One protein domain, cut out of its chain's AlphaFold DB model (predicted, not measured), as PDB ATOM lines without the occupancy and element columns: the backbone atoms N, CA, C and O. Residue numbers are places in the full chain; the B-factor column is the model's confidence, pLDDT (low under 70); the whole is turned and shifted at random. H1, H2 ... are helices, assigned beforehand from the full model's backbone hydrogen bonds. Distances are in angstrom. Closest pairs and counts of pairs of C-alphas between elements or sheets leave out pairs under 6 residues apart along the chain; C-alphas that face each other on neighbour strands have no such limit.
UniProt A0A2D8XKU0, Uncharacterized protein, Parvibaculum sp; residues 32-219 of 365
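This is residues 32 to 219 of the 365 residues of an uncharacterized protein of Parvibaculum sp (UniProt A0A2D8XKU0). Two long helices, H1 and H8, run side by side in opposite ways; H3 crosses them steeply, and H4 slants along part of H8. H5, H6 and H7 make a thin, loosely built arm beyond the first residues of H8 that lengthens the long axis, while little H2 lies by the far part of H1. The printed part has 188 residues with eight named helices, H1 to H8 in chain order, and no named strand: its class is all helix. It is extended, with a radius of gyration of the C-alphas of 24.8 A and spans of 91 by 41 by 28 A.

H1, residues 33 to 69, begins with C-alpha 33 at (77.602, -34.895, -30.548) and is 52.9 A long from first to last C-alpha. H2 is residues 75 to 78. H3, residues 81 to 101, measures 30.3 A. H4, residues 104 to 133, measures 42.9 A, and its C-alpha 133 is at (34.149, -26.918, -51.349). H5 is residues 138 to 141, and H6 is residues 148 to 156. H7, residues 162 to 179, measures 25.9 A. H8, residues 181 to 219, is the longest at 57.2 A and ends with C-alpha 219 at (81.985, -40.539, -21.308).

H1 and H8 are the hubs, touching three helices each. They touch each other at a shallow tilt of 23 degrees, opposite ways; the closest C-alphas are those of Ala 47 and Ala 200, 4.5 A apart. H3 touches H8 at a steep tilt of 62 degrees, the same way, with the C-alphas of His 96 and Ala 201 closest at 4.6 A. H3 also touches H1, with residues 84 to 92 alone, at a steep tilt of 54 degrees, opposite ways; the closest C-alphas, of Tyr 55 and Ser 85, are 6.3 A apart. Residues 114 to 128 of H4 touch H8 at a steep tilt of 39 degrees, opposite ways, with the C-alphas of Leu 114 and Val 195 closest at 5.9 A. The helix packing is mostly crossed, one helix over another at an angle. H1 and H2 only just touch, with 3 pairs of C-alphas within 8 A; the closest are those of Thr 63 and Ala 78, 6.9 A apart. H7 and H8 meet only through their link, and H4 and H7 are near each other. H6 is close to H7 but not clearly touching, about perpendicular at 81 degrees, with the C-alphas of Gly 151 and Ala 164 closest at 7.1 A. H5 is also close to H7 but not clearly touching, with the C-alphas of Ala 139 and Gln 171 closest at 7.0 A. In H1, H3, H4, H6, H7 and H8 every O i to N i+4 pair is within hydrogen-bond range; H2 and H5 are too short for such a pair.

The C-alphas farthest apart, of Leu 157 and Asp 219, are 91.4 A apart. The printed part has no cut and no long link. The mean pLDDT of the printed part is 74.1, and 71 residues are under 70, among them residues 61 to 83 and 131 to 168.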
ATOM      1  N   TYR A  32      79.966 -36.576 -33.636       87.19
ATOM      2  CA  TYR A  32      78.569 -36.351 -34.006       87.19
ATOM      3  C   TYR A  32      77.708 -35.817 -32.854       87.19
ATOM      4  O   TYR A  32      76.497 -35.676 -33.009       87.19
ATOM      5  N   ARG A  33      78.312 -35.430 -31.721       85.94
ATOM      6  CA  ARG A  33      77.602 -34.895 -30.548       85.94
ATOM      7  C   ARG A  33      76.631 -33.762 -30.890       85.94
ATOM      8  O   ARG A  33      75.497 -33.770 -30.419       85.94
ATOM      9  N   LEU A  34      77.060 -32.805 -31.715       86.38
ATOM     10  CA  LEU A  34      76.212 -31.675 -32.111       86.38
ATOM     11  C   LEU A  34      75.018 -32.129 -32.964       86.38
ATOM     12  O   LEU A  34      73.921 -31.602 -32.804       86.38
ATOM     13  N   TYR A  35      75.210 -33.142 -33.812       89.44
ATOM     14  CA  TYR A  35      74.131 -33.733 -34.602       89.44
ATOM     15  C   TYR A  35      73.129 -34.475 -33.718       89.44
ATOM     16  O   TYR A  35      71.930 -34.304 -33.911       89.44
ATOM     17  N   TYR A  36      73.587 -35.231 -32.712       88.19
ATOM     18  CA  TYR A  36      72.691 -35.864 -31.739       88.19
ATOM     19  C   TYR A  36      71.894 -34.822 -30.948       88.19
ATOM     20  O   TYR A  36      70.686 -34.968 -30.789       88.19
ATOM     21  N   PHE A  37      72.537 -33.734 -30.516       88.62
ATOM     22  CA  PHE A  37      71.854 -32.636 -29.831       88.62
ATOM     23  C   PHE A  37      70.820 -31.935 -30.726       88.62
ATOM     24  O   PHE A  37      69.676 -31.745 -30.317       88.62
ATOM     25  N   GLY A  38      71.187 -31.613 -31.971       89.56
ATOM     26  CA  GLY A  38      70.264 -31.039 -32.952       89.56
ATOM     27  C   GLY A  38      69.087 -31.967 -33.262       89.56
ATOM     28  O   GLY A  38      67.948 -31.512 -33.325       89.56
ATOM     29  N   ALA A  39      69.336 -33.275 -33.373       90.31
ATOM     30  CA  ALA A  39      68.292 -34.278 -33.556       90.31
ATOM     31  C   ALA A  39      67.333 -34.338 -32.356       90.31
ATOM     32  O   ALA A  39      66.126 -34.432 -32.558       90.31
ATOM     33  N   ILE A  40      67.832 -34.234 -31.118       91.00
ATOM     34  CA  ILE A  40      66.982 -34.148 -29.916       91.00
ATOM     35  C   ILE A  40      66.097 -32.903 -29.979       91.00
ATOM     36  O   ILE A  40      64.890 -33.017 -29.806       91.00
ATOM     37  N   LEU A  41      66.661 -31.728 -30.268       93.12
ATOM     38  CA  LEU A  41      65.873 -30.494 -30.360       93.12
ATOM     39  C   LEU A  41      64.795 -30.583 -31.442       93.12
ATOM     40  O   LEU A  41      63.642 -30.243 -31.190       93.12
ATOM     41  N   PHE A  42      65.156 -31.083 -32.622       92.94
ATOM     42  CA  PHE A  42      64.219 -31.271 -33.724       92.94
ATOM     43  C   PHE A  42      63.097 -32.250 -33.357       92.94
ATOM     44  O   PHE A  42      61.921 -31.941 -33.520       92.94
ATOM     45  N   THR A  43      63.450 -33.417 -32.815       91.19
ATOM     46  CA  THR A  43      62.474 -34.453 -32.446       91.19
ATOM     47  C   THR A  43      61.557 -34.005 -31.307       91.19
ATOM     48  O   THR A  43      60.354 -34.248 -31.371       91.19
ATOM     49  N   MET A  44      62.083 -33.280 -30.317       89.88
ATOM     50  CA  MET A  44      61.292 -32.678 -29.241       89.88
ATOM     51  C   MET A  44      60.364 -31.575 -29.750       89.88
ATOM     52  O   MET A  44      59.223 -31.499 -29.300       89.88
ATOM     53  N   ALA A  45      60.813 -30.750 -30.699       92.62
ATOM     54  CA  ALA A  45      59.966 -29.736 -31.320       92.62
ATOM     55  C   ALA A  45      58.795 -30.383 -32.070       92.62
ATOM     56  O   ALA A  45      57.650 -29.999 -31.849       92.62
ATOM     57  N   VAL A  46      59.058 -31.417 -32.878       91.62
ATOM     58  CA  VAL A  46      58.006 -32.171 -33.584       91.62
ATOM     59  C   VAL A  46      57.040 -32.830 -32.598       91.62
ATOM     60  O   VAL A  46      55.829 -32.731 -32.781       91.62
ATOM     61  N   ALA A  47      57.544 -33.455 -31.529       89.19
ATOM     62  CA  ALA A  47      56.698 -34.055 -30.498       89.19
ATOM     63  C   ALA A  47      55.831 -33.006 -29.778       89.19
ATOM     64  O   ALA A  47      54.642 -33.237 -29.575       89.19
ATOM     65  N   ALA A  48      56.384 -31.836 -29.449       87.88
ATOM     66  CA  ALA A  48      55.634 -30.737 -28.842       87.88
ATOM     67  C   ALA A  48      54.557 -30.179 -29.787       87.88
ATOM     68  O   ALA A  48      53.429 -29.938 -29.358       87.88
ATOM     69  N   SER A  49      54.869 -30.021 -31.077       87.56
ATOM     70  CA  SER A  49      53.888 -29.622 -32.093       87.56
ATOM     71  C   SER A  49      52.776 -30.658 -32.253       87.56
ATOM     72  O   SER A  49      51.611 -30.286 -32.340       87.56
ATOM     73  N   ALA A  50      53.109 -31.950 -32.243       87.75
ATOM     74  CA  ALA A  50      52.124 -33.023 -32.317       87.75
ATOM     75  C   ALA A  50      51.209 -33.046 -31.080       87.75
ATOM     76  O   ALA A  50      49.993 -33.094 -31.228       87.75
ATOM     77  N   LEU A  51      51.764 -32.893 -29.873       85.25
ATOM     78  CA  LEU A  51      50.979 -32.763 -28.636       85.25
ATOM     79  C   LEU A  51      50.027 -31.561 -28.672       85.25
ATOM     80  O   LEU A  51      48.900 -31.649 -28.188       85.25
ATOM     81  N   PHE A  52      50.464 -30.441 -29.251       85.31
ATOM     82  CA  PHE A  52      49.608 -29.274 -29.442       85.31
ATOM     83  C   PHE A  52      48.445 -29.573 -30.399       85.31
ATOM     84  O   PHE A  52      47.302 -29.231 -30.098       85.31
ATOM     85  N   VAL A  53      48.711 -30.249 -31.522       84.81
ATOM     86  CA  VAL A  53      47.665 -30.668 -32.471       84.81
ATOM     87  C   VAL A  53      46.690 -31.650 -31.814       84.81
ATOM     88  O   VAL A  53      45.482 -31.447 -31.917       84.81
ATOM     89  N   ASP A  54      47.179 -32.643 -31.069       83.25
ATOM     90  CA  ASP A  54      46.331 -33.581 -30.323       83.25
ATOM     91  C   ASP A  54      45.462 -32.865 -29.285       83.25
ATOM     92  O   ASP A  54      44.277 -33.165 -29.158       83.25
ATOM     93  N   TYR A  55      46.003 -31.869 -28.581       82.44
ATOM     94  CA  TYR A  55      45.224 -31.042 -27.660       82.44
ATOM     95  C   TYR A  55      44.078 -30.302 -28.367       82.44
ATOM     96  O   TYR A  55      42.958 -30.247 -27.843       82.44
ATOM     97  N   MET A  56      44.325 -29.768 -29.567       79.81
ATOM     98  CA  MET A  56      43.292 -29.109 -30.372       79.81
ATOM     99  C   MET A  56      42.240 -30.113 -30.859       79.81
ATOM    100  O   MET A  56      41.047 -29.839 -30.742       79.81
ATOM    101  N   ILE A  57      42.657 -31.303 -31.305       76.44
ATOM    102  CA  ILE A  57      41.751 -32.374 -31.744       76.44
ATOM    103  C   ILE A  57      40.882 -32.862 -30.591       76.44
ATOM    104  O   ILE A  57      39.674 -32.952 -30.750       76.44
ATOM    105  N   VAL A  58      41.459 -33.142 -29.422       75.25
ATOM    106  CA  VAL A  58      40.706 -33.555 -28.227       75.25
ATOM    107  C   VAL A  58      39.725 -32.456 -27.824       75.25
ATOM    108  O   VAL A  58      38.586 -32.738 -27.458       75.25
ATOM    109  N   THR A  59      40.127 -31.190 -27.940       72.00
ATOM    110  CA  THR A  59      39.233 -30.062 -27.672       72.00
ATOM    111  C   THR A  59      38.058 -30.027 -28.644       72.00
ATOM    112  O   THR A  59      36.932 -29.927 -28.166       72.00
ATOM    113  N   GLU A  60      38.287 -30.164 -29.953       71.31
ATOM    114  CA  GLU A  60      37.226 -30.197 -30.969       71.31
ATOM    115  C   GLU A  60      36.361 -31.461 -30.922       71.31
ATOM    116  O   GLU A  60      35.148 -31.400 -31.109       71.31
ATOM    117  N   PHE A  61      36.967 -32.616 -30.666       66.44
ATOM    118  CA  PHE A  61      36.272 -33.888 -30.555       66.44
ATOM    119  C   PHE A  61      35.305 -33.847 -29.382       66.44
ATOM    120  O   PHE A  61      34.126 -34.100 -29.572       66.44
ATOM    121  N   TRP A  62      35.754 -33.455 -28.186       63.12
ATOM    122  CA  TRP A  62      34.854 -33.357 -27.039       63.12
ATOM    123  C   TRP A  62      33.807 -32.259 -27.213       63.12
ATOM    124  O   TRP A  62      32.668 -32.463 -26.808       63.12
ATOM    125  N   THR A  63      34.133 -31.117 -27.831       62.31
ATOM    126  CA  THR A  63      33.108 -30.091 -28.074       62.31
ATOM    127  C   THR A  63      32.044 -30.572 -29.053       62.31
ATOM    128  O   THR A  63      30.871 -30.323 -28.805       62.31
ATOM    129  N   ARG A  64      32.404 -31.301 -30.117       62.72
ATOM    130  CA  ARG A  64      31.437 -31.794 -31.113       62.72
ATOM    131  C   ARG A  64      30.711 -33.065 -30.681       62.72
ATOM    132  O   ARG A  64      29.501 -33.139 -30.848       62.72
ATOM    133  N   ALA A  65      31.423 -34.037 -30.113       56.53
ATOM    134  CA  ALA A  65      30.849 -35.284 -29.607       56.53
ATOM    135  C   ALA A  65      29.800 -34.999 -28.538       56.53
ATOM    136  O   ALA A  65      28.685 -35.506 -28.598       56.53
ATOM    137  N   LEU A  66      30.142 -34.124 -27.591       49.75
ATOM    138  CA  LEU A  66      29.242 -33.836 -26.495       49.75
ATOM    139  C   LEU A  66      28.123 -32.869 -26.886       49.75
ATOM    140  O   LEU A  66      27.014 -33.044 -26.400       49.75
ATOM    141  N   ALA A  67      28.365 -31.906 -27.788       49.56
ATOM    142  CA  ALA A  67      27.297 -31.040 -28.298       49.56
ATOM    143  C   ALA A  67      26.213 -31.812 -29.071       49.56
ATOM    144  O   ALA A  67      25.091 -31.325 -29.173       49.56
ATOM    145  N   ASN A  68      26.537 -32.996 -29.603       52.84
ATOM    146  CA  ASN A  68      25.588 -33.836 -30.335       52.84
ATOM    147  C   ASN A  68      24.844 -34.852 -29.448       52.84
ATOM    148  O   ASN A  68      23.754 -35.275 -29.819       52.84
ATOM    149  N   GLU A  69      25.417 -35.267 -28.313       46.09
ATOM    150  CA  GLU A  69      24.857 -36.338 -27.467       46.09
ATOM    151  C   GLU A  69      24.186 -35.817 -26.181       46.09
ATOM    152  O   GLU A  69      23.222 -36.410 -25.703       46.09
ATOM    153  N   PHE A  70      24.622 -34.667 -25.655       46.59
ATOM    154  CA  PHE A  70      24.009 -34.010 -24.501       46.59
ATOM    155  C   PHE A  70      23.887 -32.516 -24.793       46.59
ATOM    156  O   PHE A  70      24.878 -31.790 -24.773       46.59
ATOM    157  N   LEU A  71      22.667 -32.046 -25.066       49.78
ATOM    158  CA  LEU A  71      22.352 -30.618 -25.032       49.78
ATOM    159  C   LEU A  71      22.933 -30.019 -23.735       49.78
ATOM    160  O   LEU A  71      22.468 -30.335 -22.645       49.78
ATOM    161  N   GLU A  72      23.968 -29.192 -23.904       53.59
ATOM    162  CA  GLU A  72      24.748 -28.466 -22.891       53.59
ATOM    163  C   GLU A  72      25.690 -29.296 -21.996       53.59
ATOM    164  O   GLU A  72      25.308 -29.970 -21.040       53.59
ATOM    165  N   LEU A  73      26.998 -29.131 -22.237       48.50
ATOM    166  CA  LEU A  73      28.020 -29.531 -21.276       48.50
ATOM    167  C   LEU A  73      28.082 -28.572 -20.087       48.50
ATOM    168  O   LEU A  73      28.109 -27.357 -20.303       48.50
ATOM    169  N   PRO A  74      28.310 -29.066 -18.856       51.12
ATOM    170  CA  PRO A  74      28.791 -28.216 -17.779       51.12
ATOM    171  C   PRO A  74      30.091 -27.520 -18.213       51.12
ATOM    172  O   PRO A  74      31.099 -28.174 -18.505       51.12
ATOM    173  N   GLY A  75      30.081 -26.184 -18.251       57.25
ATOM    174  CA  GLY A  75      31.193 -25.369 -18.763       57.25
ATOM    175  C   GLY A  75      32.541 -25.610 -18.066       57.25
ATOM    176  O   GLY A  75      33.595 -25.328 -18.638       57.25
ATOM    177  N   SER A  76      32.532 -26.201 -16.869       58.44
ATOM    178  CA  SER A  76      33.725 -26.590 -16.110       58.44
ATOM    179  C   SER A  76      34.498 -27.769 -16.719       58.44
ATOM    180  O   SER A  76      35.720 -27.814 -16.601       58.44
ATOM    181  N   LEU A  77      33.829 -28.705 -17.406       51.41
ATOM    182  CA  LEU A  77      34.473 -29.856 -18.063       51.41
ATOM    183  C   LEU A  77      34.883 -29.538 -19.506       51.41
ATOM    184  O   LEU A  77      35.923 -30.002 -19.972       51.41
ATOM    185  N   ALA A  78      34.124 -28.677 -20.191       53.38
ATOM    186  CA  ALA A  78      34.457 -28.216 -21.538       53.38
ATOM    187  C   ALA A  78      35.757 -27.389 -21.567       53.38
ATOM    188  O   ALA A  78      36.515 -27.470 -22.537       53.38
ATOM    189  N   SER A  79      36.028 -26.634 -20.497       58.41
ATOM    190  CA  SER A  79      37.164 -25.710 -20.379       58.41
ATOM    191  C   SER A  79      38.355 -26.253 -19.582       58.41
ATOM    192  O   SER A  79      39.385 -25.584 -19.511       58.41
ATOM    193  N   SER A  80      38.260 -27.457 -18.997       65.75
ATOM    194  CA  SER A  80      39.354 -28.021 -18.196       65.75
ATOM    195  C   SER A  80      40.548 -28.407 -19.072       65.75
ATOM    196  O   SER A  80      40.652 -29.521 -19.593       65.75
ATOM    197  N   VAL A  81      41.476 -27.460 -19.212       63.59
ATOM    198  CA  VAL A  81      42.751 -27.620 -19.922       63.59
ATOM    199  C   VAL A  81      43.567 -28.759 -19.315       63.59
ATOM    200  O   VAL A  81      44.155 -29.548 -20.048       63.59
ATOM    201  N   ALA A  82      43.564 -28.878 -17.982       63.69
ATOM    202  CA  ALA A  82      44.352 -29.867 -17.251       63.69
ATOM    203  C   ALA A  82      43.906 -31.312 -17.526       63.69
ATOM    204  O   ALA A  82      44.745 -32.193 -17.669       63.69
ATOM    205  N   PHE A  83      42.599 -31.571 -17.629       66.38
ATOM    206  CA  PHE A  83      42.103 -32.922 -17.909       66.38
ATOM    207  C   PHE A  83      42.397 -33.343 -19.356       66.38
ATOM    208  O   PHE A  83      42.880 -34.450 -19.592       66.38
ATOM    209  N   LYS A  84      42.189 -32.437 -20.323       70.81
ATOM    210  CA  LYS A  84      42.479 -32.695 -21.744       70.81
ATOM    211  C   LYS A  84      43.976 -32.861 -22.005       70.81
ATOM    212  O   LYS A  84      44.372 -33.761 -22.740       70.81
ATOM    213  N   SER A  85      44.819 -32.042 -21.374       68.50
ATOM    214  CA  SER A  85      46.276 -32.155 -21.513       68.50
ATOM    215  C   SER A  85      46.817 -33.445 -20.896       68.50
ATOM    216  O   SER A  85      47.685 -34.084 -21.487       68.50
ATOM    217  N   LEU A  86      46.260 -33.881 -19.762       75.06
ATOM    218  CA  LEU A  86      46.614 -35.149 -19.130       75.06
ATOM    219  C   LEU A  86      46.258 -36.344 -20.029       75.06
ATOM    220  O   LEU A  86      47.073 -37.249 -20.179       75.06
ATOM    221  N   GLN A  87      45.082 -36.336 -20.668       78.19
ATOM    222  CA  GLN A  87      44.676 -37.387 -21.613       78.19
ATOM    223  C   GLN A  87      45.638 -37.500 -22.801       78.19
ATOM    224  O   GLN A  87      46.086 -38.598 -23.126       78.19
ATOM    225  N   VAL A  88      45.995 -36.367 -23.412       79.88
ATOM    226  CA  VAL A  88      46.932 -36.319 -24.546       79.88
ATOM    227  C   VAL A  88      48.323 -36.819 -24.135       79.88
ATOM    228  O   VAL A  88      48.938 -37.621 -24.841       79.88
ATOM    229  N   LEU A  89      48.806 -36.414 -22.957       80.06
ATOM    230  CA  LEU A  89      50.080 -36.892 -22.413       80.06
ATOM    231  C   LEU A  89      50.054 -38.391 -22.091       80.06
ATOM    232  O   LEU A  89      51.008 -39.099 -22.407       80.06
ATOM    233  N   PHE A  90      48.974 -38.907 -21.503       82.69
ATOM    234  CA  PHE A  90      48.853 -40.339 -21.225       82.69
ATOM    235  C   PHE A  90      48.782 -41.171 -22.503       82.69
ATOM    236  O   PHE A  90      49.436 -42.207 -22.574       82.69
ATOM    237  N   ALA A  91      48.035 -40.727 -23.517       82.31
ATOM    238  CA  ALA A  91      47.924 -41.437 -24.789       82.31
ATOM    239  C   ALA A  91      49.277 -41.518 -25.510       82.31
ATOM    240  O   ALA A  91      49.692 -42.597 -25.943       82.31
ATOM    241  N   THR A  92      50.007 -40.402 -25.571       84.50
ATOM    242  CA  THR A  92      51.349 -40.360 -26.173       84.50
ATOM    243  C   THR A  92      52.365 -41.179 -25.386       84.50
ATOM    244  O   THR A  92      53.156 -41.904 -25.991       84.50
ATOM    245  N   LEU A  93      52.320 -41.146 -24.050       85.25
ATOM    246  CA  LEU A  93      53.187 -41.971 -23.208       85.25
ATOM    247  C   LEU A  93      52.865 -43.466 -23.347       85.25
ATOM    248  O   LEU A  93      53.778 -44.279 -23.458       85.25
ATOM    249  N   ALA A  94      51.586 -43.840 -23.393       84.88
ATOM    250  CA  ALA A  94      51.164 -45.223 -23.598       84.88
ATOM    251  C   ALA A  94      51.622 -45.748 -24.964       84.88
ATOM    252  O   ALA A  94      52.215 -46.824 -25.042       84.88
ATOM    253  N   ALA A  95      51.429 -44.963 -26.029       84.81
ATOM    254  CA  ALA A  95      51.928 -45.292 -27.362       84.81
ATOM    255  C   ALA A  95      53.460 -45.409 -27.381       84.81
ATOM    256  O   ALA A  95      54.009 -46.323 -27.995       84.81
ATOM    257  N   HIS A  96      54.163 -44.534 -26.661       87.38
ATOM    258  CA  HIS A  96      55.614 -44.595 -26.533       87.38
ATOM    259  C   HIS A  96      56.091 -45.874 -25.827       87.38
ATOM    260  O   HIS A  96      56.956 -46.573 -26.355       87.38
ATOM    261  N   ILE A  97      55.501 -46.215 -24.676       86.56
ATOM    262  CA  ILE A  97      55.807 -47.446 -23.930       86.56
ATOM    263  C   ILE A  97      55.525 -48.675 -24.801       86.56
ATOM    264  O   ILE A  97      56.317 -49.621 -24.824       86.56
ATOM    265  N   PHE A  98      54.431 -48.649 -25.562       86.12
ATOM    266  CA  PHE A  98      54.075 -49.715 -26.490       86.12
ATOM    267  C   PHE A  98      55.142 -49.893 -27.583       86.12
ATOM    268  O   PHE A  98      55.592 -51.013 -27.814       86.12
ATOM    269  N   ILE A  99      55.628 -48.802 -28.190       86.19
ATOM    270  CA  ILE A  99      56.732 -48.826 -29.173       86.19
ATOM    271  C   ILE A  99      58.037 -49.335 -28.545       86.19
ATOM    272  O   ILE A  99      58.803 -50.056 -29.195       86.19
ATOM    273  N   GLU A 100      58.310 -48.970 -27.293       85.62
ATOM    274  CA  GLU A 100      59.511 -49.405 -26.581       85.62
ATOM    275  C   GLU A 100      59.542 -50.929 -26.408       85.62
ATOM    276  O   GLU A 100      60.567 -51.544 -26.711       85.62
ATOM    277  N   HIS A 101      58.409 -51.531 -26.033       86.12
ATOM    278  CA  HIS A 101      58.268 -52.978 -25.823       86.12
ATOM    279  C   HIS A 101      58.180 -53.787 -27.127       86.12
ATOM    280  O   HIS A 101      58.304 -55.014 -27.110       86.12
ATOM    281  N   MET A 102      57.996 -53.134 -28.277       85.06
ATOM    282  CA  MET A 102      58.019 -53.815 -29.567       85.06
ATOM    283  C   MET A 102      59.437 -54.189 -30.002       85.06
ATOM    284  O   MET A 102      60.346 -53.357 -30.034       85.06
ATOM    285  N   GLY A 103      59.590 -55.430 -30.473       84.19
ATOM    286  CA  GLY A 103      60.754 -55.843 -31.256       84.19
ATOM    287  C   GLY A 103      60.834 -55.127 -32.612       84.19
ATOM    288  O   GLY A 103      59.900 -54.447 -33.043       84.19
ATOM    289  N   VAL A 104      61.944 -55.323 -33.331       85.19
ATOM    290  CA  VAL A 104      62.216 -54.669 -34.631       85.19
ATOM    291  C   VAL A 104      61.074 -54.879 -35.635       85.19
ATOM    292  O   VAL A 104      60.661 -53.939 -36.314       85.19
ATOM    293  N   PHE A 105      60.513 -56.092 -35.679       87.44
ATOM    294  CA  PHE A 105      59.363 -56.411 -36.526       87.44
ATOM    295  C   PHE A 105      58.108 -55.613 -36.139       87.44
ATOM    296  O   PHE A 105      57.473 -55.017 -37.005       87.44
ATOM    297  N   GLY A 106      57.786 -55.545 -34.842       84.75
ATOM    298  CA  GLY A 106      56.620 -54.808 -34.343       84.75
ATOM    299  C   GLY A 106      56.688 -53.323 -34.690       84.75
ATOM    300  O   GLY A 106      55.718 -52.765 -35.195       84.75
ATOM    301  N   ARG A 107      57.868 -52.706 -34.546       85.75
ATOM    302  CA  ARG A 107      58.085 -51.301 -34.927       85.75
ATOM    303  C   ARG A 107      57.893 -51.070 -36.425       85.75
ATOM    304  O   ARG A 107      57.265 -50.089 -36.814       85.75
ATOM    305  N   ALA A 108      58.386 -51.977 -37.269       87.31
ATOM    306  CA  ALA A 108      58.197 -51.880 -38.716       87.31
ATOM    307  C   ALA A 108      56.715 -51.992 -39.113       87.31
ATOM    308  O   ALA A 108      56.249 -51.244 -39.972       87.31
ATOM    309  N   VAL A 109      55.965 -52.894 -38.473       89.69
ATOM    310  CA  VAL A 109      54.513 -53.014 -38.670       89.69
ATOM    311  C   VAL A 109      53.796 -51.751 -38.193       89.69
ATOM    312  O   VAL A 109      52.975 -51.218 -38.931       89.69
ATOM    313  N   PHE A 110      54.149 -51.223 -37.021       87.19
ATOM    314  CA  PHE A 110      53.548 -50.009 -36.468       87.19
ATOM    315  C   PHE A 110      53.700 -48.802 -37.402       87.19
ATOM    316  O   PHE A 110      52.717 -48.130 -37.701       87.19
ATOM    317  N   VAL A 111      54.901 -48.570 -37.944       88.88
ATOM    318  CA  VAL A 111      55.139 -47.485 -38.914       88.88
ATOM    319  C   VAL A 111      54.300 -47.673 -40.180       88.88
ATOM    320  O   VAL A 111      53.763 -46.700 -40.703       88.88
ATOM    321  N   ARG A 112      54.136 -48.911 -40.667       91.25
ATOM    322  CA  ARG A 112      53.282 -49.198 -41.834       91.25
ATOM    323  C   ARG A 112      51.806 -48.955 -41.540       91.25
ATOM    324  O   ARG A 112      51.121 -48.391 -42.382       91.25
ATOM    325  N   VAL A 113      51.326 -49.348 -40.361       89.62
ATOM    326  CA  VAL A 113      49.945 -49.082 -39.933       89.62
ATOM    327  C   VAL A 113      49.713 -47.578 -39.818       89.62
ATOM    328  O   VAL A 113      48.737 -47.085 -40.371       89.62
ATOM    329  N   LEU A 114      50.633 -46.833 -39.195       88.69
ATOM    330  CA  LEU A 114      50.557 -45.371 -39.145       88.69
ATOM    331  C   LEU A 114      50.579 -44.738 -40.534       88.69
ATOM    332  O   LEU A 114      49.835 -43.799 -40.783       88.69
ATOM    333  N   PHE A 115      51.397 -45.255 -41.449       89.44
ATOM    334  CA  PHE A 115      51.436 -44.774 -42.826       89.44
ATOM    335  C   PHE A 115      50.105 -45.009 -43.551       89.44
ATOM    336  O   PHE A 115      49.589 -44.099 -44.193       89.44
ATOM    337  N   LEU A 116      49.507 -46.196 -43.402       92.50
ATOM    338  CA  LEU A 116      48.182 -46.484 -43.953       92.50
ATOM    339  C   LEU A 116      47.106 -45.586 -43.329       92.50
ATOM    340  O   LEU A 116      46.290 -45.040 -44.064       92.50
ATOM    341  N   LEU A 117      47.142 -45.369 -42.011       88.25
ATOM    342  CA  LEU A 117      46.241 -44.438 -41.325       88.25
ATOM    343  C   LEU A 117      46.443 -42.987 -41.784       88.25
ATOM    344  O   LEU A 117      45.483 -42.235 -41.892       88.25
ATOM    345  N   ALA A 118      47.670 -42.579 -42.102       86.62
ATOM    346  CA  ALA A 118      47.943 -41.256 -42.655       86.62
ATOM    347  C   ALA A 118      47.399 -41.110 -44.088       86.62
ATOM    348  O   ALA A 118      46.897 -40.047 -44.447       86.62
ATOM    349  N   LEU A 119      47.447 -42.169 -44.902       89.19
ATOM    350  CA  LEU A 119      46.819 -42.173 -46.227       89.19
ATOM    351  C   LEU A 119      45.293 -42.114 -46.130       89.19
ATOM    352  O   LEU A 119      44.670 -41.340 -46.858       89.19
ATOM    353  N   THR A 120      44.684 -42.881 -45.220       85.62
ATOM    354  CA  THR A 120      43.233 -42.809 -44.993       85.62
ATOM    355  C   THR A 120      42.828 -41.455 -44.428       85.62
ATOM    356  O   THR A 120      41.810 -40.913 -44.847       85.62
ATOM    357  N   MET A 121      43.644 -40.862 -43.553       83.56
ATOM    358  CA  MET A 121      43.474 -39.495 -43.064       83.56
ATOM    359  C   MET A 121      43.488 -38.485 -44.213       83.56
ATOM    360  O   MET A 121      42.583 -37.662 -44.309       83.56
ATOM    361  N   LEU A 122      44.487 -38.548 -45.096       83.12
ATOM    362  CA  LEU A 122      44.610 -37.629 -46.228       83.12
ATOM    363  C   LEU A 122      43.428 -37.776 -47.198       83.12
ATOM    364  O   LEU A 122      42.891 -36.774 -47.664       83.12
ATOM    365  N   GLY A 123      42.976 -39.010 -47.436       81.50
ATOM    366  CA  GLY A 123      41.762 -39.289 -48.203       81.50
ATOM    367  C   GLY A 123      40.491 -38.769 -47.526       81.50
ATOM    368  O   GLY A 123      39.670 -38.135 -48.178       81.50
ATOM    369  N   GLY A 124      40.342 -38.980 -46.216       76.81
ATOM    370  CA  GLY A 124      39.180 -38.546 -45.438       76.81
ATOM    371  C   GLY A 124      39.076 -37.026 -45.323       76.81
ATOM    372  O   GLY A 124      38.023 -36.460 -45.598       76.81
ATOM    373  N   VAL A 125      40.181 -36.350 -44.994       74.62
ATOM    374  CA  VAL A 125      40.252 -34.881 -44.980       74.62
ATOM    375  C   VAL A 125      40.033 -34.329 -46.384       74.62
ATOM    376  O   VAL A 125      39.260 -33.390 -46.536       74.62
ATOM    377  N   GLY A 126      40.645 -34.929 -47.411       78.56
ATOM    378  CA  GLY A 126      40.446 -34.536 -48.806       78.56
ATOM    379  C   GLY A 126      38.988 -34.656 -49.254       78.56
ATOM    380  O   GLY A 126      38.470 -33.739 -49.885       78.56
ATOM    381  N   LEU A 127      38.302 -35.735 -48.866       74.94
ATOM    382  CA  LEU A 127      36.878 -35.931 -49.133       74.94
ATOM    383  C   LEU A 127      36.012 -34.908 -48.387       74.94
ATOM    384  O   LEU A 127      35.119 -34.324 -48.988       74.94
ATOM    385  N   LEU A 128      36.282 -34.650 -47.105       72.00
ATOM    386  CA  LEU A 128      35.552 -33.641 -46.327       72.00
ATOM    387  C   LEU A 128      35.736 -32.232 -46.909       72.00
ATOM    388  O   LEU A 128      34.768 -31.483 -47.022       72.00
ATOM    389  N   LEU A 129      36.957 -31.888 -47.327       74.88
ATOM    390  CA  LEU A 129      37.258 -30.634 -48.023       74.88
ATOM    391  C   LEU A 129      36.548 -30.560 -49.374       74.88
ATOM    392  O   LEU A 129      35.995 -29.516 -49.705       74.88
ATOM    393  N   ALA A 130      36.511 -31.653 -50.137       71.88
ATOM    394  CA  ALA A 130      35.758 -31.725 -51.385       71.88
ATOM    395  C   ALA A 130      34.256 -31.506 -51.142       71.88
ATOM    396  O   ALA A 130      33.646 -30.669 -51.796       71.88
ATOM    397  N   LEU A 131      33.670 -32.166 -50.139       68.25
ATOM    398  CA  LEU A 131      32.254 -32.019 -49.792       68.25
ATOM    399  C   LEU A 131      31.892 -30.612 -49.291       68.25
ATOM    400  O   LEU A 131      30.782 -30.153 -49.550       68.25
ATOM    401  N   MET A 132      32.812 -29.916 -48.614       66.62
ATOM    402  CA  MET A 132      32.616 -28.524 -48.183       66.62
ATOM    403  C   MET A 132      32.931 -27.482 -49.266       66.62
ATOM    404  O   MET A 132      32.399 -26.376 -49.210       66.62
ATOM    405  N   SER A 133      33.796 -27.806 -50.229       66.25
ATOM    406  CA  SER A 133      34.149 -26.918 -51.349       66.25
ATOM    407  C   SER A 133      33.225 -27.070 -52.554       66.25
ATOM    408  O   SER A 133      33.203 -26.187 -53.413       66.25
ATOM    409  N   LEU A 134      32.426 -28.142 -52.612       57.72
ATOM    410  CA  LEU A 134      31.289 -28.213 -53.517       57.72
ATOM    411  C   LEU A 134      30.342 -27.059 -53.167       57.72
ATOM    412  O   LEU A 134      29.901 -26.968 -52.016       57.72
ATOM    413  N   PRO A 135      30.031 -26.163 -54.125       50.84
ATOM    414  CA  PRO A 135      29.104 -25.076 -53.880       50.84
ATOM    415  C   PRO A 135      27.829 -25.654 -53.273       50.84
ATOM    416  O   PRO A 135      27.287 -26.641 -53.782       50.84
ATOM    417  N   ALA A 136      27.299 -25.010 -52.230       50.34
ATOM    418  CA  ALA A 136      25.946 -25.294 -51.745       50.34
ATOM    419  C   ALA A 136      24.920 -25.300 -52.904       50.34
ATOM    420  O   ALA A 136      23.878 -25.944 -52.817       50.34
ATOM    421  N   GLY A 137      25.273 -24.658 -54.021       43.59
ATOM    422  CA  GLY A 137      24.549 -24.643 -55.270       43.59
ATOM    423  C   GLY A 137      24.881 -25.712 -56.313       43.59
ATOM    424  O   GLY A 137      24.784 -25.384 -57.479       43.59
ATOM    425  N   LEU A 138      25.180 -26.978 -55.994       44.81
ATOM    426  CA  LEU A 138      24.800 -28.054 -56.943       44.81
ATOM    427  C   LEU A 138      23.281 -28.293 -56.944       44.81
ATOM    428  O   LEU A 138      22.732 -28.727 -57.950       44.81
ATOM    429  N   ALA A 139      22.597 -27.880 -55.871       44.66
ATOM    430  CA  ALA A 139      21.158 -27.637 -55.905       44.66
ATOM    431  C   ALA A 139      20.790 -26.436 -56.797       44.66
ATOM    432  O   ALA A 139      19.748 -26.445 -57.440       44.66
ATOM    433  N   ASP A 140      21.681 -25.448 -56.908       42.19
ATOM    434  CA  ASP A 140      21.498 -24.242 -57.729       42.19
ATOM    435  C   ASP A 140      22.100 -24.372 -59.144       42.19
ATOM    436  O   ASP A 140      21.765 -23.609 -60.035       42.19
ATOM    437  N   ALA A 141      22.948 -25.365 -59.416       43.50
ATOM    438  CA  ALA A 141      23.496 -25.636 -60.747       43.50
ATOM    439  C   ALA A 141      22.526 -26.472 -61.593       43.50
ATOM    440  O   ALA A 141      22.548 -26.374 -62.818       43.50
ATOM    441  N   GLY A 142      21.626 -27.223 -60.944       44.16
ATOM    442  CA  GLY A 142      20.415 -27.754 -61.576       44.16
ATOM    443  C   GLY A 142      19.321 -26.695 -61.786       44.16
ATOM    444  O   GLY A 142      18.449 -26.891 -62.628       44.16
ATOM    445  N   LEU A 143      19.381 -25.562 -61.068       45.19
ATOM    446  CA  LEU A 143      18.333 -24.528 -61.051       45.19
ATOM    447  C   LEU A 143      18.749 -23.147 -61.608       45.19
ATOM    448  O   LEU A 143      17.886 -22.287 -61.779       45.19
ATOM    449  N   GLY A 144      20.017 -22.933 -61.971       42.38
ATOM    450  CA  GLY A 144      20.552 -21.601 -62.301       42.38
ATOM    451  C   GLY A 144      21.371 -21.485 -63.592       42.38
ATOM    452  O   GLY A 144      21.780 -20.383 -63.951       42.38
ATOM    453  N   GLY A 145      21.616 -22.578 -64.323       52.31
ATOM    454  CA  GLY A 145      22.200 -22.511 -65.673       52.31
ATOM    455  C   GLY A 145      21.150 -22.162 -66.736       52.31
ATOM    456  O   GLY A 145      19.967 -22.401 -66.523       52.31
ATOM    457  N   ASN A 146      21.548 -21.678 -67.920       48.09
ATOM    458  CA  ASN A 146      20.630 -21.290 -69.016       48.09
ATOM    459  C   ASN A 146      19.635 -22.390 -69.486       48.09
ATOM    460  O   ASN A 146      18.757 -22.098 -70.293       48.09
ATOM    461  N   GLY A 147      19.752 -23.637 -69.005       51.06
ATOM    462  CA  GLY A 147      18.779 -24.725 -69.203       51.06
ATOM    463  C   GLY A 147      17.765 -24.923 -68.062       51.06
ATOM    464  O   GLY A 147      16.781 -25.635 -68.244       51.06
ATOM    465  N   ALA A 148      17.954 -24.286 -66.904       51.66
ATOM    466  CA  ALA A 148      17.109 -24.444 -65.722       51.66
ATOM    467  C   ALA A 148      15.747 -23.746 -65.844       51.66
ATOM    468  O   ALA A 148      14.754 -24.239 -65.317       51.66
ATOM    469  N   SER A 149      15.662 -22.646 -66.599       55.31
ATOM    470  CA  SER A 149      14.383 -21.999 -66.917       55.31
ATOM    471  C   SER A 149      13.514 -22.869 -67.831       55.31
ATOM    472  O   SER A 149      12.298 -22.923 -67.655       55.31
ATOM    473  N   LEU A 150      14.134 -23.607 -68.760       57.31
ATOM    474  CA  LEU A 150      13.450 -24.553 -69.640       57.31
ATOM    475  C   LEU A 150      13.054 -25.829 -68.883       57.31
ATOM    476  O   LEU A 150      11.935 -26.302 -69.038       57.31
ATOM    477  N   GLY A 151      13.943 -26.353 -68.032       60.72
ATOM    478  CA  GLY A 151      13.681 -27.519 -67.183       60.72
ATOM    479  C   GLY A 151      12.587 -27.273 -66.141       60.72
ATOM    480  O   GLY A 151      11.720 -28.121 -65.961       60.72
ATOM    481  N   SER A 152      12.562 -26.086 -65.524       60.50
ATOM    482  CA  SER A 152      11.492 -25.623 -64.626       60.50
ATOM    483  C   SER A 152      10.156 -25.449 -65.360       60.50
ATOM    484  O   SER A 152       9.123 -25.919 -64.884       60.50
ATOM    485  N   ALA A 153      10.164 -24.863 -66.563       63.59
ATOM    486  CA  ALA A 153       8.960 -24.719 -67.385       63.59
ATOM    487  C   ALA A 153       8.417 -26.069 -67.897       63.59
ATOM    488  O   ALA A 153       7.207 -26.279 -67.909       63.59
ATOM    489  N   LEU A 154       9.295 -27.006 -68.274       63.78
ATOM    490  CA  LEU A 154       8.933 -28.372 -68.679       63.78
ATOM    491  C   LEU A 154       8.436 -29.209 -67.492       63.78
ATOM    492  O   LEU A 154       7.436 -29.909 -67.620       63.78
ATOM    493  N   SER A 155       9.060 -29.062 -66.321       61.72
ATOM    494  CA  SER A 155       8.606 -29.655 -65.056       61.72
ATOM    495  C   SER A 155       7.234 -29.116 -64.631       61.72
ATOM    496  O   SER A 155       6.360 -29.896 -64.263       61.72
ATOM    497  N   SER A 156       6.989 -27.808 -64.786       64.19
ATOM    498  CA  SER A 156       5.674 -27.180 -64.586       64.19
ATOM    499  C   SER A 156       4.612 -27.677 -65.575       64.19
ATOM    500  O   SER A 156       3.421 -27.571 -65.281       64.19
ATOM    501  N   LEU A 157       5.020 -28.199 -66.736       65.50
ATOM    502  CA  LEU A 157       4.154 -28.871 -67.710       65.50
ATOM    503  C   LEU A 157       4.032 -30.389 -67.472       65.50
ATOM    504  O   LEU A 157       3.357 -31.068 -68.244       65.50
ATOM    505  N   GLY A 158       4.658 -30.930 -66.423       58.25
ATOM    506  CA  GLY A 158       4.638 -32.359 -66.096       58.25
ATOM    507  C   GLY A 158       5.551 -33.227 -66.970       58.25
ATOM    508  O   GLY A 158       5.406 -34.447 -66.973       58.25
ATOM    509  N   ILE A 159       6.482 -32.626 -67.715       60.03
ATOM    510  CA  ILE A 159       7.453 -33.340 -68.549       60.03
ATOM    511  C   ILE A 159       8.762 -33.438 -67.764       60.03
ATOM    512  O   ILE A 159       9.588 -32.522 -67.770       60.03
ATOM    513  N   GLU A 160       8.945 -34.555 -67.062       59.12
ATOM    514  CA  GLU A 160      10.229 -34.889 -66.447       59.12
ATOM    515  C   GLU A 160      11.266 -35.132 -67.547       59.12
ATOM    516  O   GLU A 160      11.125 -36.024 -68.383       59.12
ATOM    517  N   THR A 161      12.311 -34.307 -67.574       65.19
ATOM    518  CA  THR A 161      13.443 -34.503 -68.484       65.19
ATOM    519  C   THR A 161      14.443 -35.475 -67.858       65.19
ATOM    520  O   THR A 161      14.653 -35.452 -66.645       65.19
ATOM    521  N   GLU A 162      15.095 -36.308 -68.676       62.19
ATOM    522  CA  GLU A 162      16.134 -37.259 -68.234       62.19
ATOM    523  C   GLU A 162      17.205 -36.561 -67.367       62.19
ATOM    524  O   GLU A 162      17.588 -37.059 -66.312       62.19
ATOM    525  N   ALA A 163      17.586 -35.335 -67.745       58.00
ATOM    526  CA  ALA A 163      18.546 -34.503 -67.022       58.00
ATOM    527  C   ALA A 163      18.046 -34.036 -65.640       58.00
ATOM    528  O   ALA A 163      18.835 -33.951 -64.700       58.00
ATOM    529  N   ALA A 164      16.747 -33.752 -65.484       60.84
ATOM    530  CA  ALA A 164      16.164 -33.408 -64.185       60.84
ATOM    531  C   ALA A 164      16.110 -34.629 -63.254       60.84
ATOM    532  O   ALA A 164      16.344 -34.504 -62.052       60.84
ATOM    533  N   ARG A 165      15.866 -35.819 -63.814       64.00
ATOM    534  CA  ARG A 165      15.879 -37.078 -63.066       64.00
ATOM    535  C   ARG A 165      17.294 -37.466 -62.632       64.00
ATOM    536  O   ARG A 165      17.483 -37.833 -61.477       64.00
ATOM    537  N   GLU A 166      18.290 -37.324 -63.506       63.25
ATOM    538  CA  GLU A 166      19.703 -37.539 -63.157       63.25
ATOM    539  C   GLU A 166      20.201 -36.541 -62.101       63.25
ATOM    540  O   GLU A 166      20.879 -36.941 -61.155       63.25
ATOM    541  N   ALA A 167      19.813 -35.264 -62.196       61.53
ATOM    542  CA  ALA A 167      20.150 -34.252 -61.196       61.53
ATOM    543  C   ALA A 167      19.503 -34.537 -59.829       61.53
ATOM    544  O   ALA A 167      20.174 -34.425 -58.803       61.53
ATOM    545  N   ALA A 168      18.237 -34.968 -59.803       64.12
ATOM    546  CA  ALA A 168      17.541 -35.345 -58.572       64.12
ATOM    547  C   ALA A 168      18.161 -36.589 -57.911       64.12
ATOM    548  O   ALA A 168      18.349 -36.620 -56.694       64.12
ATOM    549  N   VAL A 169      18.548 -37.595 -58.706       70.56
ATOM    550  CA  VAL A 169      19.265 -38.781 -58.209       70.56
ATOM    551  C   VAL A 169      20.642 -38.386 -57.664       70.56
ATOM    552  O   VAL A 169      20.994 -38.788 -56.554       70.56
ATOM    553  N   ALA A 170      21.390 -37.527 -58.363       65.38
ATOM    554  CA  ALA A 170      22.681 -37.025 -57.889       65.38
ATOM    555  C   ALA A 170      22.564 -36.181 -56.602       65.38
ATOM    556  O   ALA A 170      23.393 -36.325 -55.702       65.38
ATOM    557  N   GLN A 171      21.526 -35.344 -56.473       63.25
ATOM    558  CA  GLN A 171      21.238 -34.592 -55.246       63.25
ATOM    559  C   GLN A 171      20.855 -35.506 -54.083       63.25
ATOM    560  O   GLN A 171      21.375 -35.316 -52.990       63.25
ATOM    561  N   SER A 172      20.021 -36.526 -54.315       68.94
ATOM    562  CA  SER A 172      19.657 -37.486 -53.264       68.94
ATOM    563  C   SER A 172      20.876 -38.237 -52.717       68.94
ATOM    564  O   SER A 172      21.012 -38.371 -51.504       68.94
ATOM    565  N   GLY A 173      21.821 -38.618 -53.586       68.62
ATOM    566  CA  GLY A 173      23.089 -39.224 -53.164       68.62
ATOM    567  C   GLY A 173      24.001 -38.259 -52.396       68.62
ATOM    568  O   GLY A 173      24.701 -38.667 -51.470       68.62
ATOM    569  N   LEU A 174      23.981 -36.966 -52.736       67.12
ATOM    570  CA  LEU A 174      24.711 -35.911 -52.019       67.12
ATOM    571  C   LEU A 174      24.103 -35.597 -50.645       67.12
ATOM    572  O   LEU A 174      24.849 -35.381 -49.690       67.12
ATOM    573  N   ASP A 175      22.778 -35.590 -50.527       68.75
ATOM    574  CA  ASP A 175      22.086 -35.347 -49.259       68.75
ATOM    575  C   ASP A 175      22.207 -36.549 -48.311       68.75
ATOM    576  O   ASP A 175      22.440 -36.367 -47.114       68.75
ATOM    577  N   GLU A 176      22.182 -37.776 -48.840       72.38
ATOM    578  CA  GLU A 176      22.514 -38.982 -48.074       72.38
ATOM    579  C   GLU A 176      23.980 -38.955 -47.603       72.38
ATOM    580  O   GLU A 176      24.265 -39.203 -46.430       72.38
ATOM    581  N   ALA A 177      24.922 -38.539 -48.459       67.25
ATOM    582  CA  ALA A 177      26.325 -38.362 -48.070       67.25
ATOM    583  C   ALA A 177      26.519 -37.275 -46.991       67.25
ATOM    584  O   ALA A 177      27.356 -37.432 -46.095       67.25
ATOM    585  N   ARG A 178      25.726 -36.194 -47.027       68.94
ATOM    586  CA  ARG A 178      25.710 -35.152 -45.983       68.94
ATOM    587  C   ARG A 178      25.142 -35.655 -44.657       68.94
ATOM    588  O   ARG A 178      25.625 -35.231 -43.610       68.94
ATOM    589  N   ALA A 179      24.194 -36.592 -44.662       73.44
ATOM    590  CA  ALA A 179      23.673 -37.186 -43.427       73.44
ATOM    591  C   ALA A 179      24.764 -37.938 -42.636       73.44
ATOM    592  O   ALA A 179      24.794 -37.887 -41.406       73.44
ATOM    593  N   TYR A 180      25.719 -38.564 -43.332       71.69
ATOM    594  CA  TYR A 180      26.869 -39.238 -42.716       71.69
ATOM    595  C   TYR A 180      28.041 -38.304 -42.380       71.69
ATOM    596  O   TYR A 180      29.010 -38.735 -41.749       71.69
ATOM    597  N   GLN A 181      27.966 -37.021 -42.741       69.81
ATOM    598  CA  GLN A 181      29.039 -36.048 -42.533       69.81
ATOM    599  C   GLN A 181      29.522 -35.946 -41.070       69.81
ATOM    600  O   GLN A 181      30.739 -35.897 -40.880       69.81
ATOM    601  N   PRO A 182      28.663 -35.964 -40.024       71.12
ATOM    602  CA  PRO A 182      29.125 -35.932 -38.633       71.12
ATOM    603  C   PRO A 182      29.904 -37.191 -38.235       71.12
ATOM    604  O   PRO A 182      30.932 -37.099 -37.567       71.12
ATOM    605  N   VAL A 183      29.449 -38.366 -38.682       73.62
ATOM    606  CA  VAL A 183      30.107 -39.654 -38.408       73.62
ATOM    607  C   VAL A 183      31.455 -39.722 -39.119       73.62
ATOM    608  O   VAL A 183      32.450 -40.113 -38.511       73.62
ATOM    609  N   LEU A 184      31.517 -39.271 -40.376       71.50
ATOM    610  CA  LEU A 184      32.763 -39.162 -41.137       71.50
ATOM    611  C   LEU A 184      33.743 -38.186 -40.478       71.50
ATOM    612  O   LEU A 184      34.931 -38.488 -40.377       71.50
ATOM    613  N   TRP A 185      33.255 -37.055 -39.960       73.69
ATOM    614  CA  TRP A 185      34.070 -36.117 -39.187       73.69
ATOM    615  C   TRP A 185      34.634 -36.755 -37.918       73.69
ATOM    616  O   TRP A 185      35.839 -36.680 -37.688       73.69
ATOM    617  N   MET A 186      33.800 -37.428 -37.127       72.81
ATOM    618  CA  MET A 186      34.219 -38.095 -35.891       72.81
ATOM    619  C   MET A 186      35.228 -39.220 -36.150       72.81
ATOM    620  O   MET A 186      36.252 -39.300 -35.472       72.81
ATOM    621  N   ALA A 187      34.984 -40.042 -37.173       76.69
ATOM    622  CA  ALA A 187      35.914 -41.080 -37.601       76.69
ATOM    623  C   ALA A 187      37.243 -40.476 -38.082       76.69
ATOM    624  O   ALA A 187      38.311 -40.956 -37.701       76.69
ATOM    625  N   SER A 188      37.192 -39.389 -38.861       74.56
ATOM    626  CA  SER A 188      38.397 -38.699 -39.329       74.56
ATOM    627  C   SER A 188      39.202 -38.102 -38.173       74.56
ATOM    628  O   SER A 188      40.408 -38.318 -38.120       74.56
ATOM    629  N   LEU A 189      38.557 -37.456 -37.192       76.06
ATOM    630  CA  LEU A 189      39.218 -36.910 -36.001       76.06
ATOM    631  C   LEU A 189      39.890 -38.006 -35.171       76.06
ATOM    632  O   LEU A 189      41.027 -37.827 -34.741       76.06
ATOM    633  N   GLY A 190      39.231 -39.156 -34.994       78.69
ATOM    634  CA  GLY A 190      39.821 -40.307 -34.304       78.69
ATOM    635  C   GLY A 190      41.054 -40.867 -35.022       78.69
ATOM    636  O   GLY A 190      42.060 -41.172 -34.383       78.69
ATOM    637  N   VAL A 191      41.014 -40.954 -36.356       83.75
ATOM    638  CA  VAL A 191      42.172 -41.383 -37.159       83.75
ATOM    639  C   VAL A 191      43.306 -40.359 -37.086       83.75
ATOM    640  O   VAL A 191      44.450 -40.757 -36.871       83.75
ATOM    641  N   ILE A 192      43.012 -39.058 -37.213       82.62
ATOM    642  CA  ILE A 192      44.021 -37.991 -37.099       82.62
ATOM    643  C   ILE A 192      44.691 -38.061 -35.722       82.62
ATOM    644  O   ILE A 192      45.916 -38.055 -35.655       82.62
ATOM    645  N   PHE A 193      43.909 -38.198 -34.646       83.56
ATOM    646  CA  PHE A 193      44.428 -38.349 -33.285       83.56
ATOM    647  C   PHE A 193      45.406 -39.526 -33.178       83.56
ATOM    648  O   PHE A 193      46.541 -39.356 -32.747       83.56
ATOM    649  N   LEU A 194      45.030 -40.718 -33.658       84.94
ATOM    650  CA  LEU A 194      45.923 -41.884 -33.628       84.94
ATOM    651  C   LEU A 194      47.218 -41.664 -34.422       84.94
ATOM    652  O   LEU A 194      48.290 -42.084 -33.980       84.94
ATOM    653  N   VAL A 195      47.132 -41.008 -35.582       88.31
ATOM    654  CA  VAL A 195      48.303 -40.688 -36.407       88.31
ATOM    655  C   VAL A 195      49.219 -39.710 -35.679       88.31
ATOM    656  O   VAL A 195      50.414 -39.974 -35.557       88.31
ATOM    657  N   VAL A 196      48.679 -38.605 -35.166       88.44
ATOM    658  CA  VAL A 196      49.448 -37.549 -34.498       88.44
ATOM    659  C   VAL A 196      50.058 -38.062 -33.192       88.44
ATOM    660  O   VAL A 196      51.269 -37.916 -33.002       88.44
ATOM    661  N   THR A 197      49.289 -38.772 -32.361       87.88
ATOM    662  CA  THR A 197      49.783 -39.445 -31.150       87.88
ATOM    663  C   THR A 197      50.885 -40.457 -31.485       87.88
ATOM    664  O   THR A 197      51.918 -40.509 -30.812       87.88
ATOM    665  N   GLY A 198      50.712 -41.252 -32.547       87.62
ATOM    666  CA  GLY A 198      51.709 -42.227 -32.994       87.62
ATOM    667  C   GLY A 198      53.003 -41.583 -33.498       87.62
ATOM    668  O   GLY A 198      54.097 -42.043 -33.167       87.62
ATOM    669  N   VAL A 199      52.895 -40.483 -34.247       89.44
ATOM    670  CA  VAL A 199      54.038 -39.673 -34.689       89.44
ATOM    671  C   VAL A 199      54.755 -39.072 -33.479       89.44
ATOM    672  O   VAL A 199      55.967 -39.244 -33.357       89.44
ATOM    673  N   ALA A 200      54.033 -38.449 -32.545       88.50
ATOM    674  CA  ALA A 200      54.611 -37.902 -31.315       88.50
ATOM    675  C   ALA A 200      55.403 -38.970 -30.543       88.50
ATOM    676  O   ALA A 200      56.553 -38.744 -30.164       88.50
ATOM    677  N   ALA A 201      54.822 -40.161 -30.381       88.94
ATOM    678  CA  ALA A 201      55.451 -41.281 -29.690       88.94
ATOM    679  C   ALA A 201      56.720 -41.790 -30.401       88.94
ATOM    680  O   ALA A 201      57.722 -42.078 -29.735       88.94
ATOM    681  N   LEU A 202      56.718 -41.853 -31.740       89.62
ATOM    682  CA  LEU A 202      57.901 -42.200 -32.539       89.62
ATOM    683  C   LEU A 202      59.017 -41.170 -32.373       89.62
ATOM    684  O   LEU A 202      60.167 -41.539 -32.129       89.62
ATOM    685  N   PHE A 203      58.692 -39.883 -32.486       90.19
ATOM    686  CA  PHE A 203      59.672 -38.810 -32.335       90.19
ATOM    687  C   PHE A 203      60.229 -38.750 -30.911       90.19
ATOM    688  O   PHE A 203      61.439 -38.598 -30.747       90.19
ATOM    689  N   LEU A 204      59.400 -38.993 -29.894       88.94
ATOM    690  CA  LEU A 204      59.848 -39.138 -28.510       88.94
ATOM    691  C   LEU A 204      60.789 -40.342 -28.336       88.94
ATOM    692  O   LEU A 204      61.814 -40.245 -27.662       88.94
ATOM    693  N   HIS A 205      60.500 -41.468 -28.995       89.62
ATOM    694  CA  HIS A 205      61.382 -42.638 -28.997       89.62
ATOM    695  C   HIS A 205      62.748 -42.338 -29.621       89.62
ATOM    696  O   HIS A 205      63.786 -42.659 -29.035       89.62
ATOM    697  N   TYR A 206      62.775 -41.654 -30.765       89.62
ATOM    698  CA  TYR A 206      64.027 -41.201 -31.370       89.62
ATOM    699  C   TYR A 206      64.765 -40.181 -30.497       89.62
ATOM    700  O   TYR A 206      65.993 -40.248 -30.407       89.62
ATOM    701  N   ALA A 207      64.055 -39.276 -29.821       89.75
ATOM    702  CA  ALA A 207      64.654 -38.326 -28.887       89.75
ATOM    703  C   ALA A 207      65.392 -39.055 -27.754       89.75
ATOM    704  O   ALA A 207      66.554 -38.747 -27.491       89.75
ATOM    705  N   LEU A 208      64.780 -40.081 -27.147       89.56
ATOM    706  CA  LEU A 208      65.415 -40.879 -26.090       89.56
ATOM    707  C   LEU A 208      66.640 -41.657 -26.582       89.56
ATOM    708  O   LEU A 208      67.645 -41.726 -25.874       89.56
ATOM    709  N   ILE A 209      66.593 -42.223 -27.792       89.38
ATOM    710  CA  ILE A 209      67.757 -42.905 -28.381       89.38
ATOM    711  C   ILE A 209      68.914 -41.918 -28.568       89.38
ATOM    712  O   ILE A 209      70.048 -42.214 -28.193       89.38
ATOM    713  N   ASN A 210      68.640 -40.737 -29.124       88.44
ATOM    714  CA  ASN A 210      69.670 -39.718 -29.324       88.44
ATOM    715  C   ASN A 210      70.179 -39.148 -27.995       88.44
ATOM    716  O   ASN A 210      71.364 -38.847 -27.881       88.44
ATOM    717  N   LEU A 211      69.322 -39.054 -26.976       89.44
ATOM    718  CA  LEU A 211      69.711 -38.642 -25.631       89.44
ATOM    719  C   LEU A 211      70.674 -39.650 -24.991       89.44
ATOM    720  O   LEU A 211      71.690 -39.239 -24.435       89.44
ATOM    721  N   LYS A 212      70.411 -40.959 -25.124       89.06
ATOM    722  CA  LYS A 212      71.339 -42.016 -24.678       89.06
ATOM    723  C   LYS A 212      72.705 -41.871 -25.353       89.06
ATOM    724  O   LYS A 212      73.713 -41.792 -24.661       89.06
ATOM    725  N   LYS A 213      72.728 -41.701 -26.679       86.12
ATOM    726  CA  LYS A 213      73.970 -41.452 -27.433       86.12
ATOM    727  C   LYS A 213      74.685 -40.181 -26.984       86.12
ATOM    728  O   LYS A 213      75.905 -40.156 -26.883       86.12
ATOM    729  N   LEU A 214      73.941 -39.118 -26.675       86.62
ATOM    730  CA  LEU A 214      74.517 -37.878 -26.159       86.62
ATOM    731  C   LEU A 214      75.216 -38.106 -24.811       86.62
ATOM    732  O   LEU A 214      76.310 -37.578 -24.607       86.62
ATOM    733  N   PHE A 215      74.635 -38.912 -23.918       85.88
ATOM    734  CA  PHE A 215      75.297 -39.304 -22.673       85.88
ATOM    735  C   PHE A 215      76.553 -40.143 -22.929       85.88
ATOM    736  O   PHE A 215      77.596 -39.821 -22.370       85.88
ATOM    737  N   GLU A 216      76.508 -41.107 -23.851       83.25
ATOM    738  CA  GLU A 216      77.686 -41.896 -24.254       83.25
ATOM    739  C   GLU A 216      78.827 -41.013 -24.798       83.25
ATOM    740  O   GLU A 216      80.005 -41.301 -24.578       83.25
ATOM    741  N   THR A 217      78.515 -39.888 -25.459       83.94
ATOM    742  CA  THR A 217      79.554 -38.932 -25.891       83.94
ATOM    743  C   THR A 217      80.218 -38.182 -24.739       83.94
ATOM    744  O   THR A 217      81.351 -37.723 -24.892       83.94
ATOM    745  N   ARG A 218      79.544 -38.021 -23.592       79.75
ATOM    746  CA  ARG A 218      80.132 -37.370 -22.411       79.75
ATOM    747  C   ARG A 218      81.246 -38.236 -21.828       79.75
ATOM    748  O   ARG A 218      82.309 -37.710 -21.500       79.75
ATOM    749  N   ASP A 219      81.032 -39.548 -21.813       81.75
ATOM    750  CA  ASP A 219      81.985 -40.539 -21.308       81.75
ATOM    751  C   ASP A 219      83.293 -40.561 -22.117       81.75
ATOM    752  O   ASP A 219      84.324 -41.009 -21.622       81.75
TER     753      ASP A 219